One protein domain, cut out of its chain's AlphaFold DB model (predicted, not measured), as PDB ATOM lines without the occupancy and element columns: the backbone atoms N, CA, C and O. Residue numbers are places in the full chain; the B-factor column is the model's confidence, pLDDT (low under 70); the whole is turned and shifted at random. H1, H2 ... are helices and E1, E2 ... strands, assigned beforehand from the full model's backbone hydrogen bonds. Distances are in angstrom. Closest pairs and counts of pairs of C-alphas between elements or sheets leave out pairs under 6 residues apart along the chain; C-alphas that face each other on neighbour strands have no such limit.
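AT A GLANCE: This is residues 3 to 110 of the 112 residues of an uncharacterized protein of Pasteurella multocida (UniProt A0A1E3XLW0). A small parallel sheet, E1 E2 E3, has H1 over one face and long H3 over the other, three layers; H2 and H3 form a helical hairpin at one end. The 108 printed residues run E1 H1 E2 E3 H2 H3, class mixed. The whole is only just compact, close to loose, with radius of gyration of the C-alphas 15.5 A, and elongated, 52 by 31 by 19 A.

IN THESE COORDINATES: E1, residues 3 to 7, begins at C-alpha 3 (85.069, 129.487, 105.207). H1 is 14 to 26, E2 33 to 40, E3 57 to 62, H2 64 to 78. H3, 84 to 108, 35.8 A long, ends at C-alpha 108 (83.488, 117.871, 99.801).

HOW THE PARTS SIT: N 5 and O 35 of E1 and E2 are 2.9 A apart, N 38 and O 59 of E2 and E3 2.8 A. E1, H1, E2 make a strand-helix-strand unit, parallel neighbour strands with a helix between, its crossover right-handed. H1 lies over E1 and E2, height over the sheet 10.2 A; H3 lies over E2 on the opposite face, height 7.1 A. H2 only grazes the sheet with residues 64 to 71. H2 touches residues 84 to 94 of H3, closest C-alphas Ile 77 and Arg 84, 5.0 A, at a steep tilt of 43 degrees, opposite ways. In H1, H2 and H3 every O i to N i+4 pair is within hydrogen-bond range.

THE WHOLE: C-alphas 30 and 82 are farthest apart, 52.4 A. The printed part has no cut; the link E2 to E3 is long. No printed residue is under 70 in pLDDT.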
ATOM      1  N   ILE A   3      84.155 129.318 104.071       93.12
ATOM      2  CA  ILE A   3      85.069 129.487 105.207       93.12
ATOM      3  C   ILE A   3      84.871 128.311 106.162       93.12
ATOM      4  O   ILE A   3      83.768 128.100 106.669       93.12
ATOM      5  N   LEU A   4      85.944 127.565 106.415       95.44
ATOM      6  CA  LEU A   4      85.964 126.460 107.367       95.44
ATOM      7  C   LEU A   4      86.783 126.849 108.598       95.44
ATOM      8  O   LEU A   4      87.993 127.051 108.506       95.44
ATOM      9  N   PHE A   5      86.128 126.910 109.752       95.50
ATOM     10  CA  PHE A   5      86.796 126.989 111.045       95.50
ATOM     11  C   PHE A   5      87.030 125.580 111.574       95.50
ATOM     12  O   PHE A   5      86.112 124.765 111.572       95.50
ATOM     13  N   VAL A   6      88.240 125.308 112.058       94.19
ATOM     14  CA  VAL A   6      88.580 124.045 112.722       94.19
ATOM     15  C   VAL A   6      88.978 124.355 114.156       94.19
ATOM     16  O   VAL A   6      89.872 125.168 114.385       94.19
ATOM     17  N   HIS A   7      88.313 123.728 115.125       94.06
ATOM     18  CA  HIS A   7      88.621 123.900 116.547       94.06
ATOM     19  C   HIS A   7      88.516 122.575 117.298       94.06
ATOM     20  O   HIS A   7      87.850 121.645 116.852       94.06
ATOM     21  N   LYS A   8      89.172 122.463 118.455       91.94
ATOM     22  CA  LYS A   8      89.207 121.201 119.207       91.94
ATOM     23  C   LYS A   8      87.838 120.829 119.786       91.94
ATOM     24  O   LYS A   8      87.330 119.740 119.542       91.94
ATOM     25  N   SER A   9      87.252 121.713 120.583       91.88
ATOM     26  CA  SER A   9      85.935 121.526 121.196       91.88
ATOM     27  C   SER A   9      85.421 122.848 121.756       91.88
ATOM     28  O   SER A   9      86.194 123.774 121.988       91.88
ATOM     29  N   LEU A  10      84.111 122.945 121.980       89.75
ATOM     30  CA  LEU A  10      83.497 124.115 122.609       89.75
ATOM     31  C   LEU A  10      83.433 123.925 124.130       89.75
ATOM     32  O   LEU A  10      82.423 123.481 124.678       89.75
ATOM     33  N   VAL A  11      84.535 124.236 124.810       83.88
ATOM     34  CA  VAL A  11      84.624 124.283 126.281       83.88
ATOM     35  C   VAL A  11      84.516 125.724 126.793       83.88
ATOM     36  O   VAL A  11      84.488 126.678 126.019       83.88
ATOM     37  N   VAL A  12      84.417 125.916 128.111       78.06
ATOM     38  CA  VAL A  12      84.396 127.269 128.690       78.06
ATOM     39  C   VAL A  12      85.794 127.879 128.601       78.06
ATOM     40  O   VAL A  12      86.694 127.471 129.331       78.06
ATOM     41  N   GLY A  13      85.957 128.880 127.741       81.75
ATOM     42  CA  GLY A  13      87.213 129.600 127.587       81.75
ATOM     43  C   GLY A  13      87.066 130.892 126.784       81.75
ATOM     44  O   GLY A  13      86.029 131.177 126.178       81.75
ATOM     45  N   GLY A  14      88.109 131.725 126.835       87.56
ATOM     46  CA  GLY A  14      88.133 133.009 126.129       87.56
ATOM     47  C   GLY A  14      88.218 132.846 124.610       87.56
ATOM     48  O   GLY A  14      87.549 133.573 123.879       87.56
ATOM     49  N   ALA A  15      88.988 131.860 124.141       90.38
ATOM     50  CA  ALA A  15      89.153 131.580 122.717       90.38
ATOM     51  C   ALA A  15      87.828 131.149 122.071       90.38
ATOM     52  O   ALA A  15      87.477 131.633 121.000       90.38
ATOM     53  N   GLU A  16      87.051 130.313 122.757       90.94
ATOM     54  CA  GLU A  16      85.753 129.827 122.290       90.94
ATOM     55  C   GLU A  16      84.741 130.965 122.181       90.94
ATOM     56  O   GLU A  16      84.000 131.046 121.203       90.94
ATOM     57  N   ARG A  17      84.741 131.898 123.140       91.81
ATOM     58  CA  ARG A  17      83.869 133.076 123.078       91.81
ATOM     59  C   ARG A  17      84.209 133.970 121.887       91.81
ATOM     60  O   ARG A  17      83.307 134.469 121.218       91.81
ATOM     61  N   ILE A  18      85.498 134.152 121.608       93.69
ATOM     62  CA  ILE A  18      85.963 134.908 120.440       93.69
ATOM     63  C   ILE A  18      85.563 134.189 119.145       93.69
ATOM     64  O   ILE A  18      85.000 134.824 118.257       93.69
ATOM     65  N   LEU A  19      85.778 132.872 119.055       95.25
ATOM     66  CA  LEU A  19      85.375 132.055 117.908       95.25
ATOM     67  C   LEU A  19      83.878 132.202 117.611       95.25
ATOM     68  O   LEU A  19      83.513 132.497 116.476       95.25
ATOM     69  N   ILE A  20      83.017 132.062 118.623       94.81
ATOM     70  CA  ILE A  20      81.560 132.207 118.472       94.81
ATOM     71  C   ILE A  20      81.196 133.603 117.953       94.81
ATOM     72  O   ILE A  20      80.377 133.724 117.043       94.81
ATOM     73  N   ASN A  21      81.836 134.658 118.467       94.94
ATOM     74  CA  ASN A  21      81.608 136.018 117.977       94.94
ATOM     75  C   ASN A  21      81.977 136.159 116.493       94.94
ATOM     76  O   ASN A  21      81.183 136.695 115.723       94.94
ATOM     77  N   TYR A  22      83.144 135.654 116.078       95.88
ATOM     78  CA  TYR A  22      83.562 135.692 114.672       95.88
ATOM     79  C   TYR A  22      82.613 134.912 113.768       95.88
ATOM     80  O   TYR A  22      82.208 135.423 112.727       95.88
ATOM     81  N   LEU A  23      82.231 133.701 114.178       96.38
ATOM     82  CA  LEU A  23      81.277 132.870 113.453       96.38
ATOM     83  C   LEU A  23      79.959 133.620 113.227       96.38
ATOM     84  O   LEU A  23      79.487 133.715 112.094       96.38
ATOM     85  N   ASN A  24      79.408 134.217 114.284       95.38
ATOM     86  CA  ASN A  24      78.149 134.949 114.215       95.38
ATOM     87  C   ASN A  24      78.245 136.199 113.332       95.38
ATOM     88  O   ASN A  24      77.359 136.416 112.508       95.38
ATOM     89  N   ILE A  25      79.324 136.980 113.448       95.75
ATOM     90  CA  ILE A  25      79.556 138.158 112.598       95.75
ATOM     91  C   ILE A  25      79.634 137.741 111.125       95.75
ATOM     92  O   ILE A  25      78.911 138.288 110.298       95.75
ATOM     93  N   LEU A  26      80.460 136.742 110.798       95.31
ATOM     94  CA  LEU A  26      80.638 136.275 109.420       95.31
ATOM     95  C   LEU A  26      79.351 135.685 108.835       95.31
ATOM     96  O   LEU A  26      79.078 135.879 107.655       95.31
ATOM     97  N   SER A  27      78.531 135.025 109.656       93.25
ATOM     98  CA  SER A  27      77.240 134.469 109.227       93.25
ATOM     99  C   SER A  27      76.200 135.520 108.823       93.25
ATOM    100  O   SER A  27      75.192 135.163 108.215       93.25
ATOM    101  N   GLY A  28      76.420 136.794 109.172       92.94
ATOM    102  CA  GLY A  28      75.567 137.912 108.766       92.94
ATOM    103  C   GLY A  28      75.820 138.397 107.336       92.94
ATOM    104  O   GLY A  28      75.012 139.156 106.805       92.94
ATOM    105  N   PHE A  29      76.911 137.963 106.700       94.06
ATOM    106  CA  PHE A  29      77.244 138.334 105.328       94.06
ATOM    107  C   PHE A  29      76.886 137.193 104.372       94.06
ATOM    108  O   PHE A  29      77.469 136.111 104.422       94.06
ATOM    109  N   ASN A  30      75.961 137.449 103.445       90.00
ATOM    110  CA  ASN A  30      75.452 136.440 102.501       90.00
ATOM    111  C   ASN A  30      76.518 135.880 101.541       90.00
ATOM    112  O   ASN A  30      76.320 134.836 100.924       90.00
ATOM    113  N   GLU A  31      77.646 136.571 101.394       93.19
ATOM    114  CA  GLU A  31      78.775 136.150 100.564       93.19
ATOM    115  C   GLU A  31      79.610 135.019 101.186       93.19
ATOM    116  O   GLU A  31      80.370 134.356 100.467       93.19
ATOM    117  N   PHE A  32      79.466 134.760 102.492       92.12
ATOM    118  CA  PHE A  32      80.199 133.713 103.198       92.12
ATOM    119  C   PHE A  32      79.309 132.521 103.536       92.12
ATOM    120  O   PHE A  32      78.277 132.639 104.189       92.12
ATOM    121  N   LYS A  33      79.774 131.327 103.161       92.88
ATOM    122  CA  LYS A  33      79.248 130.066 103.686       92.88
ATOM    123  C   LYS A  33      80.195 129.578 104.773       92.88
ATOM    124  O   LYS A  33      81.280 129.079 104.473       92.88
ATOM    125  N   VAL A  34      79.792 129.762 106.026       95.31
ATOM    126  CA  VAL A  34      80.607 129.439 107.202       95.31
ATOM    127  C   VAL A  34      80.284 128.029 107.693       95.31
ATOM    128  O   VAL A  34      79.121 127.645 107.811       95.31
ATOM    129  N   THR A  35      81.314 127.241 107.980       95.69
ATOM    130  CA  THR A  35      81.199 125.922 108.617       95.69
ATOM    131  C   THR A  35      82.182 125.843 109.772       95.69
ATOM    132  O   THR A  35      83.329 126.274 109.644       95.69
ATOM    133  N   LEU A  36      81.733 125.298 110.898       96.38
ATOM    134  CA  LEU A  36      82.569 124.985 112.046       96.38
ATOM    135  C   LEU A  36      82.747 123.467 112.125       96.38
ATOM    136  O   LEU A  36      81.781 122.732 112.296       96.38
ATOM    137  N   LEU A  37      83.989 123.008 112.038       96.25
ATOM    138  CA  LEU A  37      84.365 121.618 112.234       96.25
ATOM    139  C   LEU A  37      85.061 121.471 113.588       96.25
ATOM    140  O   LEU A  37      86.131 122.036 113.823       96.25
ATOM    141  N   LEU A  38      84.440 120.716 114.487       95.69
ATOM    142  CA  LEU A  38      84.963 120.436 115.817       95.69
ATOM    143  C   LEU A  38      85.640 119.070 115.842       95.69
ATOM    144  O   LEU A  38      85.102 118.101 115.316       95.69
ATOM    145  N   LEU A  39      86.806 118.963 116.482       95.06
ATOM    146  CA  LEU A  39      87.461 117.665 116.643       95.06
ATOM    147  C   LEU A  39      86.615 116.725 117.502       95.06
ATOM    148  O   LEU A  39      86.323 115.607 117.089       95.06
ATOM    149  N   GLU A  40      86.223 117.180 118.690       93.75
ATOM    150  CA  GLU A  40      85.556 116.351 119.687       93.75
ATOM    151  C   GLU A  40      84.076 116.712 119.820       93.75
ATOM    152  O   GLU A  40      83.726 117.874 120.043       93.75
ATOM    153  N   ASN A  41      83.211 115.700 119.793       91.69
ATOM    154  CA  ASN A  41      81.832 115.831 120.234       91.69
ATOM    155  C   ASN A  41      81.738 115.556 121.740       91.69
ATOM    156  O   ASN A  41      81.887 114.419 122.197       91.69
ATOM    157  N   LYS A  42      81.491 116.609 122.525       86.62
ATOM    158  CA  LYS A  42      81.309 116.501 123.979       86.62
ATOM    159  C   LYS A  42      79.850 116.240 124.386       86.62
ATOM    160  O   LYS A  42      79.546 116.222 125.573       86.62
ATOM    161  N   GLY A  43      78.936 116.015 123.440       83.94
ATOM    162  CA  GLY A  43      77.512 115.828 123.723       83.94
ATOM    163  C   GLY A  43      76.908 117.034 124.450       83.94
ATOM    164  O   GLY A  43      77.007 118.163 123.971       83.94
ATOM    165  N   GLU A  44      76.309 116.797 125.617       77.81
ATOM    166  CA  GLU A  44      75.716 117.838 126.478       77.81
ATOM    167  C   GLU A  44      76.760 118.795 127.084       77.81
ATOM    168  O   GLU A  44      76.432 119.909 127.504       77.81
ATOM    169  N   ASP A  45      78.036 118.403 127.090       79.88
ATOM    170  CA  ASP A  45      79.124 119.242 127.585       79.88
ATOM    171  C   ASP A  45      79.623 120.260 126.550       79.88
ATOM    172  O   ASP A  45      80.439 121.114 126.900       79.88
ATOM    173  N   ASN A  46      79.127 120.231 125.305       81.00
ATOM    174  CA  ASN A  46      79.408 121.277 124.316       81.00
ATOM    175  C   ASN A  46      78.794 122.607 124.793       81.00
ATOM    176  O   ASN A  46      77.587 122.836 124.682       81.00
ATOM    177  N   LYS A  47      79.614 123.503 125.347       83.88
ATOM    178  CA  LYS A  47      79.141 124.771 125.912       83.88
ATOM    179  C   LYS A  47      78.954 125.817 124.824       83.88
ATOM    180  O   LYS A  47      79.715 125.882 123.867       83.88
ATOM    181  N   ASN A  48      77.952 126.675 125.005       84.62
ATOM    182  CA  ASN A  48      77.675 127.830 124.144       84.62
ATOM    183  C   ASN A  48      77.384 127.498 122.667       84.62
ATOM    184  O   ASN A  48      77.292 128.413 121.854       84.62
ATOM    185  N   ILE A  49      77.179 126.226 122.301       87.88
ATOM    186  CA  ILE A  49      76.813 125.845 120.926       87.88
ATOM    187  C   ILE A  49      75.486 126.490 120.496       87.88
ATOM    188  O   ILE A  49      75.310 126.869 119.346       87.88
ATOM    189  N   ASN A  50      74.582 126.703 121.454       88.88
ATOM    190  CA  ASN A  50      73.314 127.406 121.276       88.88
ATOM    191  C   ASN A  50      73.458 128.917 121.015       88.88
ATOM    192  O   ASN A  50      72.478 129.552 120.638       88.88
ATOM    193  N   GLN A  51      74.642 129.495 121.237       92.00
ATOM    194  CA  GLN A  51      74.942 130.896 120.925       92.00
ATOM    195  C   GLN A  51      75.435 131.071 119.486       92.00
ATOM    196  O   GLN A  51      75.559 132.204 119.026       92.00
ATOM    197  N   ILE A  52      75.732 129.976 118.781       94.19
ATOM    198  CA  ILE A  52      76.123 130.001 117.373       94.19
ATOM    199  C   ILE A  52      74.861 130.139 116.516       94.19
ATOM    200  O   ILE A  52      73.846 129.486 116.767       94.19
ATOM    201  N   ASN A  53      74.919 131.006 115.506       93.25
ATOM    202  CA  ASN A  53      73.811 131.227 114.588       93.25
ATOM    203  C   ASN A  53      73.404 129.925 113.870       93.25
ATOM    204  O   ASN A  53      74.249 129.168 113.393       93.25
ATOM    205  N   LYS A  54      72.094 129.669 113.766       89.56
ATOM    206  CA  LYS A  54      71.537 128.392 113.276       89.56
ATOM    207  C   LYS A  54      71.829 128.108 111.801       89.56
ATOM    208  O   LYS A  54      71.652 126.981 111.355       89.56
ATOM    209  N   ASN A  55      72.212 129.129 111.039       90.69
ATOM    210  CA  ASN A  55      72.589 128.997 109.633       90.69
ATOM    211  C   ASN A  55      74.033 128.495 109.439       90.69
ATOM    212  O   ASN A  55      74.408 128.173 108.312       90.69
ATOM    213  N   ILE A  56      74.839 128.421 110.503       94.88
ATOM    214  CA  ILE A  56      76.190 127.862 110.460       94.88
ATOM    215  C   ILE A  56      76.097 126.346 110.605       94.88
ATOM    216  O   ILE A  56      75.524 125.836 111.568       94.88
ATOM    217  N   ASN A  57      76.709 125.625 109.668       92.75
ATOM    218  CA  ASN A  57      76.842 124.180 109.790       92.75
ATOM    219  C   ASN A  57      77.915 123.835 110.833       92.75
ATOM    220  O   ASN A  57      79.022 124.380 110.774       92.75
ATOM    221  N   ILE A  58      77.590 122.937 111.763       94.56
ATOM    222  CA  ILE A  58      78.501 122.470 112.812       94.56
ATOM    223  C   ILE A  58      78.634 120.957 112.686       94.56
ATOM    224  O   ILE A  58      77.674 120.232 112.936       94.56
ATOM    225  N   ASP A  59      79.838 120.504 112.358       93.94
ATOM    226  CA  ASP A  59      80.165 119.089 112.210       93.94
ATOM    227  C   ASP A  59      81.218 118.659 113.230       93.94
ATOM    228  O   ASP A  59      82.010 119.465 113.723       93.94
ATOM    229  N   PHE A  60      81.255 117.358 113.511       94.88
ATOM    230  CA  PHE A  60      82.233 116.753 114.407       94.88
ATOM    231  C   PHE A  60      83.101 115.747 113.656       94.88
ATOM    232  O   PHE A  60      82.594 114.902 112.918       94.88
ATOM    233  N   ILE A  61      84.414 115.814 113.871       96.06
ATOM    234  CA  ILE A  61      85.368 114.872 113.285       96.06
ATOM    235  C   ILE A  61      85.266 113.527 113.991       96.06
ATOM    236  O   ILE A  61      85.260 112.499 113.317       96.06
ATOM    237  N   LEU A  62      85.222 113.525 115.323       95.25
ATOM    238  CA  LEU A  62      85.108 112.327 116.147       95.25
ATOM    239  C   LEU A  62      83.685 112.185 116.680       95.25
ATOM    240  O   LEU A  62      83.090 113.144 117.176       95.25
ATOM    241  N   ASP A  63      83.159 110.961 116.651       91.75
ATOM    242  CA  ASP A  63      81.900 110.659 117.327       91.75
ATOM    243  C   ASP A  63      82.057 110.718 118.864       91.75
ATOM    244  O   ASP A  63      83.155 110.888 119.403       91.75
ATOM    245  N   ASN A  64      80.955 110.573 119.606       90.69
ATOM    246  CA  ASN A  64      80.975 110.634 121.075       90.69
ATOM    247  C   ASN A  64      81.896 109.575 121.716       90.69
ATOM    248  O   ASN A  64      82.520 109.831 122.747       90.69
ATOM    249  N   SER A  65      81.977 108.375 121.141       91.69
ATOM    250  CA  SER A  65      82.797 107.269 121.652       91.69
ATOM    251  C   SER A  65      84.281 107.516 121.382       91.69
ATOM    252  O   SER A  65      85.123 107.358 122.270       91.69
ATOM    253  N   GLU A  66      84.607 107.949 120.168       94.69
ATOM    254  CA  GLU A  66      85.952 108.333 119.754       94.69
ATOM    255  C   GLU A  66      86.458 109.538 120.553       94.69
ATOM    256  O   GLU A  66      87.581 109.504 121.057       94.69
ATOM    257  N   SER A  67      85.609 110.545 120.761       94.69
ATOM    258  CA  SER A  67      85.915 111.742 121.555       94.69
ATOM    259  C   SER A  67      86.252 111.390 123.004       94.69
ATOM    260  O   SER A  67      87.247 111.869 123.550       94.69
ATOM    261  N   ARG A  68      85.485 110.481 123.627       93.06
ATOM    262  CA  ARG A  68      85.780 109.982 124.982       93.06
ATOM    263  C   ARG A  68      87.145 109.297 125.052       93.06
ATOM    264  O   ARG A  68      87.925 109.594 125.955       93.06
ATOM    265  N   LYS A  69      87.460 108.426 124.087       94.75
ATOM    266  CA  LYS A  69      88.769 107.748 124.010       94.75
ATOM    267  C   LYS A  69      89.908 108.745 123.802       94.75
ATOM    268  O   LYS A  69      90.943 108.626 124.451       94.75
ATOM    269  N   TYR A  70      89.714 109.724 122.919       95.25
ATOM    270  CA  TYR A  70      90.688 110.778 122.651       95.25
ATOM    271  C   TYR A  70      91.021 111.553 123.932       95.25
ATOM    272  O   TYR A  70      92.185 111.595 124.339       95.25
ATOM    273  N   THR A  71      89.991 112.052 124.627       93.12
ATOM    274  CA  THR A  71      90.141 112.754 125.911       93.12
ATOM    275  C   THR A  71      90.830 111.878 126.963       93.12
ATOM    276  O   THR A  71      91.735 112.337 127.660       93.12
ATOM    277  N   GLU A  72      90.441 110.604 127.090       94.19
ATOM    278  CA  GLU A  72      91.063 109.676 128.040       94.19
ATOM    279  C   GLU A  72      92.564 109.516 127.763       94.19
ATOM    280  O   GLU A  72      93.387 109.611 128.680       94.19
ATOM    281  N   PHE A  73      92.944 109.298 126.502       95.25
ATOM    282  CA  PHE A  73      94.339 109.090 126.127       95.25
ATOM    283  C   PHE A  73      95.176 110.346 126.354       95.25
ATOM    284  O   PHE A  73      96.262 110.241 126.930       95.25
ATOM    285  N   GLU A  74      94.676 111.524 125.976       94.25
ATOM    286  CA  GLU A  74      95.337 112.796 126.280       94.25
ATOM    287  C   GLU A  74      95.547 112.982 127.784       94.25
ATOM    288  O   GLU A  74      96.660 113.275 128.226       94.25
ATOM    289  N   ASN A  75      94.514 112.733 128.591       93.19
ATOM    290  CA  ASN A  75      94.601 112.863 130.042       93.19
ATOM    291  C   ASN A  75      95.659 111.924 130.633       93.19
ATOM    292  O   ASN A  75      96.495 112.360 131.427       93.19
ATOM    293  N   LYS A  76      95.704 110.656 130.203       95.12
ATOM    294  CA  LYS A  76      96.727 109.693 130.653       95.12
ATOM    295  C   LYS A  76      98.144 110.104 130.238       95.12
ATOM    296  O   LYS A  76      99.101 109.850 130.977       95.12
ATOM    297  N   ILE A  77      98.298 110.739 129.076       93.25
ATOM    298  CA  ILE A  77      99.579 111.284 128.605       93.25
ATOM    299  C   ILE A  77     100.008 112.476 129.470       93.25
ATOM    300  O   ILE A  77     101.177 112.534 129.869       93.25
ATOM    301  N   ASN A  78      99.083 113.390 129.770       91.69
ATOM    302  CA  ASN A  78      99.328 114.609 130.546       91.69
ATOM    303  C   ASN A  78      99.638 114.307 132.016       91.69
ATOM    304  O   ASN A  78     100.581 114.863 132.572       91.69
ATOM    305  N   GLN A  79      98.945 113.328 132.601       93.56
ATOM    306  CA  GLN A  79      99.200 112.807 133.951       93.56
ATOM    307  C   GLN A  79     100.491 111.974 134.055       93.56
ATOM    308  O   GLN A  79     100.778 111.409 135.105       93.56
ATOM    309  N   ARG A  80     101.280 111.872 132.972       87.69
ATOM    310  CA  ARG A  80     102.547 111.123 132.916       87.69
ATOM    311  C   ARG A  80     102.402 109.660 133.354       87.69
ATOM    312  O   ARG A  80     103.277 109.125 134.026       87.69
ATOM    313  N   SER A  81     101.322 109.001 132.925       87.81
ATOM    314  CA  SER A  81     101.124 107.570 133.171       87.81
ATOM    315  C   SER A  81     102.354 106.744 132.764       87.81
ATOM    316  O   SER A  81     102.994 107.026 131.748       87.81
ATOM    317  N   ILE A  82     102.632 105.661 133.494       89.94
ATOM    318  CA  ILE A  82     103.689 104.686 133.169       89.94
ATOM    319  C   ILE A  82     103.502 104.127 131.745       89.94
ATOM    320  O   ILE A  82     104.465 103.902 131.014       89.94
ATOM    321  N   PHE A  83     102.252 104.021 131.283       92.69
ATOM    322  CA  PHE A  83     101.904 103.564 129.934       92.69
ATOM    323  C   PHE A  83     101.806 104.698 128.901       92.69
ATOM    324  O   PHE A  83     101.219 104.521 127.834       92.69
ATOM    325  N   ARG A  84     102.389 105.878 129.161       92.25
ATOM    326  CA  ARG A  84     102.312 107.055 128.273       92.25
ATOM    327  C   ARG A  84     102.682 106.750 126.821       92.25
ATOM    328  O   ARG A  84     102.044 107.287 125.919       92.25
ATOM    329  N   LYS A  85     103.683 105.897 126.573       93.94
ATOM    330  CA  LYS A  85     104.061 105.484 125.206       93.94
ATOM    331  C   LYS A  85     102.914 104.761 124.488       93.94
ATOM    332  O   LYS A  85     102.650 105.054 123.326       93.94
ATOM    333  N   ILE A  86     102.195 103.885 125.192       95.12
ATOM    334  CA  ILE A  86     101.037 103.157 124.654       95.12
ATOM    335  C   ILE A  86      99.910 104.134 124.322       95.12
ATOM    336  O   ILE A  86      99.352 104.076 123.229       95.12
ATOM    337  N   TYR A  87      99.600 105.064 125.229       95.25
ATOM    338  CA  TYR A  87      98.566 106.070 124.982       95.25
ATOM    339  C   TYR A  87      98.927 107.005 123.824       95.25
ATOM    340  O   TYR A  87      98.070 107.272 122.991       95.25
ATOM    341  N   LYS A  88     100.196 107.421 123.692       94.50
ATOM    342  CA  LYS A  88     100.671 108.179 122.519       94.50
ATOM    343  C   LYS A  88     100.467 107.405 121.218       94.50
ATOM    344  O   LYS A  88      99.998 107.973 120.237       94.50
ATOM    345  N   TYR A  89     100.786 106.112 121.207       95.94
ATOM    346  CA  TYR A  89     100.560 105.269 120.035       95.94
ATOM    347  C   TYR A  89      99.065 105.151 119.696       95.94
ATOM    348  O   TYR A  89      98.683 105.328 118.540       95.94
ATOM    349  N   LYS A  90      98.202 104.923 120.695       95.50
ATOM    350  CA  LYS A  90      96.742 104.902 120.497       95.50
ATOM    351  C   LYS A  90      96.218 106.241 119.965       95.50
ATOM    352  O   LYS A  90      95.450 106.235 119.010       95.50
ATOM    353  N   LEU A  91      96.690 107.362 120.514       94.94
ATOM    354  CA  LEU A  91      96.340 108.706 120.052       94.94
ATOM    355  C   LEU A  91      96.770 108.923 118.596       94.94
ATOM    356  O   LEU A  91      95.981 109.396 117.792       94.94
ATOM    357  N   SER A  92      97.964 108.462 118.207       94.81
ATOM    358  CA  SER A  92      98.432 108.581 116.818       94.81
ATOM    359  C   SER A  92      97.527 107.872 115.800       94.81
ATOM    360  O   SER A  92      97.430 108.311 114.657       94.81
ATOM    361  N   LYS A  93      96.834 106.794 116.198       95.19
ATOM    362  CA  LYS A  93      95.832 106.142 115.340       95.19
ATOM    363  C   LYS A  93      94.591 107.010 115.157       95.19
ATOM    364  O   LYS A  93      94.087 107.081 114.044       95.19
ATOM    365  N   ILE A  94      94.133 107.674 116.220       94.19
ATOM    366  CA  ILE A  94      93.001 108.605 116.143       94.19
ATOM    367  C   ILE A  94      93.375 109.820 115.287       94.19
ATOM    368  O   ILE A  94      92.615 110.168 114.394       94.19
ATOM    369  N   ASN A  95      94.577 110.376 115.448       93.00
ATOM    370  CA  ASN A  95      95.030 111.517 114.644       93.00
ATOM    371  C   ASN A  95      95.073 111.196 113.136       93.00
ATOM    372  O   ASN A  95      94.781 112.049 112.309       93.00
ATOM    373  N   LYS A  96      95.390 109.950 112.752       94.94
ATOM    374  CA  LYS A  96      95.299 109.519 111.343       94.94
ATOM    375  C   LYS A  96      93.857 109.492 110.832       94.94
ATOM    376  O   LYS A  96      93.611 109.802 109.669       94.94
ATOM    377  N   ILE A  97      92.912 109.086 111.679       93.50
ATOM    378  CA  ILE A  97      91.481 109.105 111.352       93.50
ATOM    379  C   ILE A  97      91.013 110.555 111.188       93.50
ATOM    380  O   ILE A  97      90.368 110.867 110.190       93.50
ATOM    381  N   GLU A  98      91.390 111.430 112.122       93.94
ATOM    382  CA  GLU A  98      91.138 112.871 112.070       93.94
ATOM    383  C   GLU A  98      91.644 113.477 110.758       93.94
ATOM    384  O   GLU A  98      90.865 114.073 110.019       93.94
ATOM    385  N   GLU A  99      92.915 113.258 110.418       94.19
ATOM    386  CA  GLU A  99      93.526 113.818 109.211       94.19
ATOM    387  C   GLU A  99      92.785 113.382 107.937       94.19
ATOM    388  O   GLU A  99      92.507 114.198 107.056       94.19
ATOM    389  N   ASN A 100      92.415 112.101 107.845       95.38
ATOM    390  CA  ASN A 100      91.660 111.583 106.706       95.38
ATOM    391  C   ASN A 100      90.257 112.196 106.618       95.38
ATOM    392  O   ASN A 100      89.806 112.537 105.523       95.38
ATOM    393  N   ARG A 101      89.569 112.357 107.753       95.31
ATOM    394  CA  ARG A 101      88.231 112.959 107.795       95.31
ATOM    395  C   ARG A 101      88.275 114.440 107.424       95.31
ATOM    396  O   ARG A 101      87.493 114.843 106.573       95.31
ATOM    397  N   ILE A 102      89.241 115.207 107.937       94.44
ATOM    398  CA  ILE A 102      89.448 116.613 107.546       94.44
ATOM    399  C   ILE A 102      89.699 116.721 106.039       94.44
ATOM    400  O   ILE A 102      89.052 117.521 105.369       94.44
ATOM    401  N   LYS A 103      90.591 115.892 105.477       94.81
ATOM    402  CA  LYS A 103      90.856 115.886 104.027       94.81
ATOM    403  C   LYS A 103      89.597 115.602 103.211       94.81
ATOM    404  O   LYS A 103      89.387 116.241 102.184       94.81
ATOM    405  N   ASN A 104      88.762 114.668 103.659       94.31
ATOM    406  CA  ASN A 104      87.498 114.374 102.993       94.31
ATOM    407  C   ASN A 104      86.534 115.564 103.074       94.31
ATOM    408  O   ASN A 104      85.989 115.952 102.045       94.31
ATOM    409  N   THR A 105      86.394 116.200 104.241       93.56
ATOM    410  CA  THR A 105      85.569 117.406 104.410       93.56
ATOM    411  C   THR A 105      86.030 118.540 103.494       93.56
ATOM    412  O   THR A 105      85.209 119.135 102.798       93.56
ATOM    413  N   LEU A 106      87.339 118.807 103.430       93.62
ATOM    414  CA  LEU A 106      87.900 119.850 102.567       93.62
ATOM    415  C   LEU A 106      87.581 119.603 101.084       93.62
ATOM    416  O   LEU A 106      87.170 120.537 100.394       93.62
ATOM    417  N   LYS A 107      87.687 118.351 100.616       93.69
ATOM    418  CA  LYS A 107      87.300 117.960  99.249       93.69
ATOM    419  C   LYS A 107      85.806 118.153  99.001       93.69
ATOM    420  O   LYS A 107      85.425 118.742  97.999       93.69
ATOM    421  N   THR A 108      84.948 117.704  99.919       91.88
ATOM    422  CA  THR A 108      83.488 117.871  99.801       91.88
ATOM    423  C   THR A 108      83.078 119.346  99.749       91.88
ATOM    424  O   THR A 108      82.094 119.693  99.101       91.88
ATOM    425  N   MET A 109      83.840 120.225 100.402       90.38
ATOM    426  CA  MET A 109      83.607 121.671 100.400       90.38
ATOM    427  C   MET A 109      84.280 122.416  99.232       90.38
ATOM    428  O   MET A 109      84.141 123.640  99.154       90.38
ATOM    429  N   ASN A 110      84.982 121.709  98.335       89.31
ATOM    430  CA  ASN A 110      85.793 122.278  97.250       89.31
ATOM    431  C   ASN A 110      86.802 123.330  97.751       89.31
ATOM    432  O   ASN A 110      86.956 124.393  97.151       89.31
TER     433      ASN A 110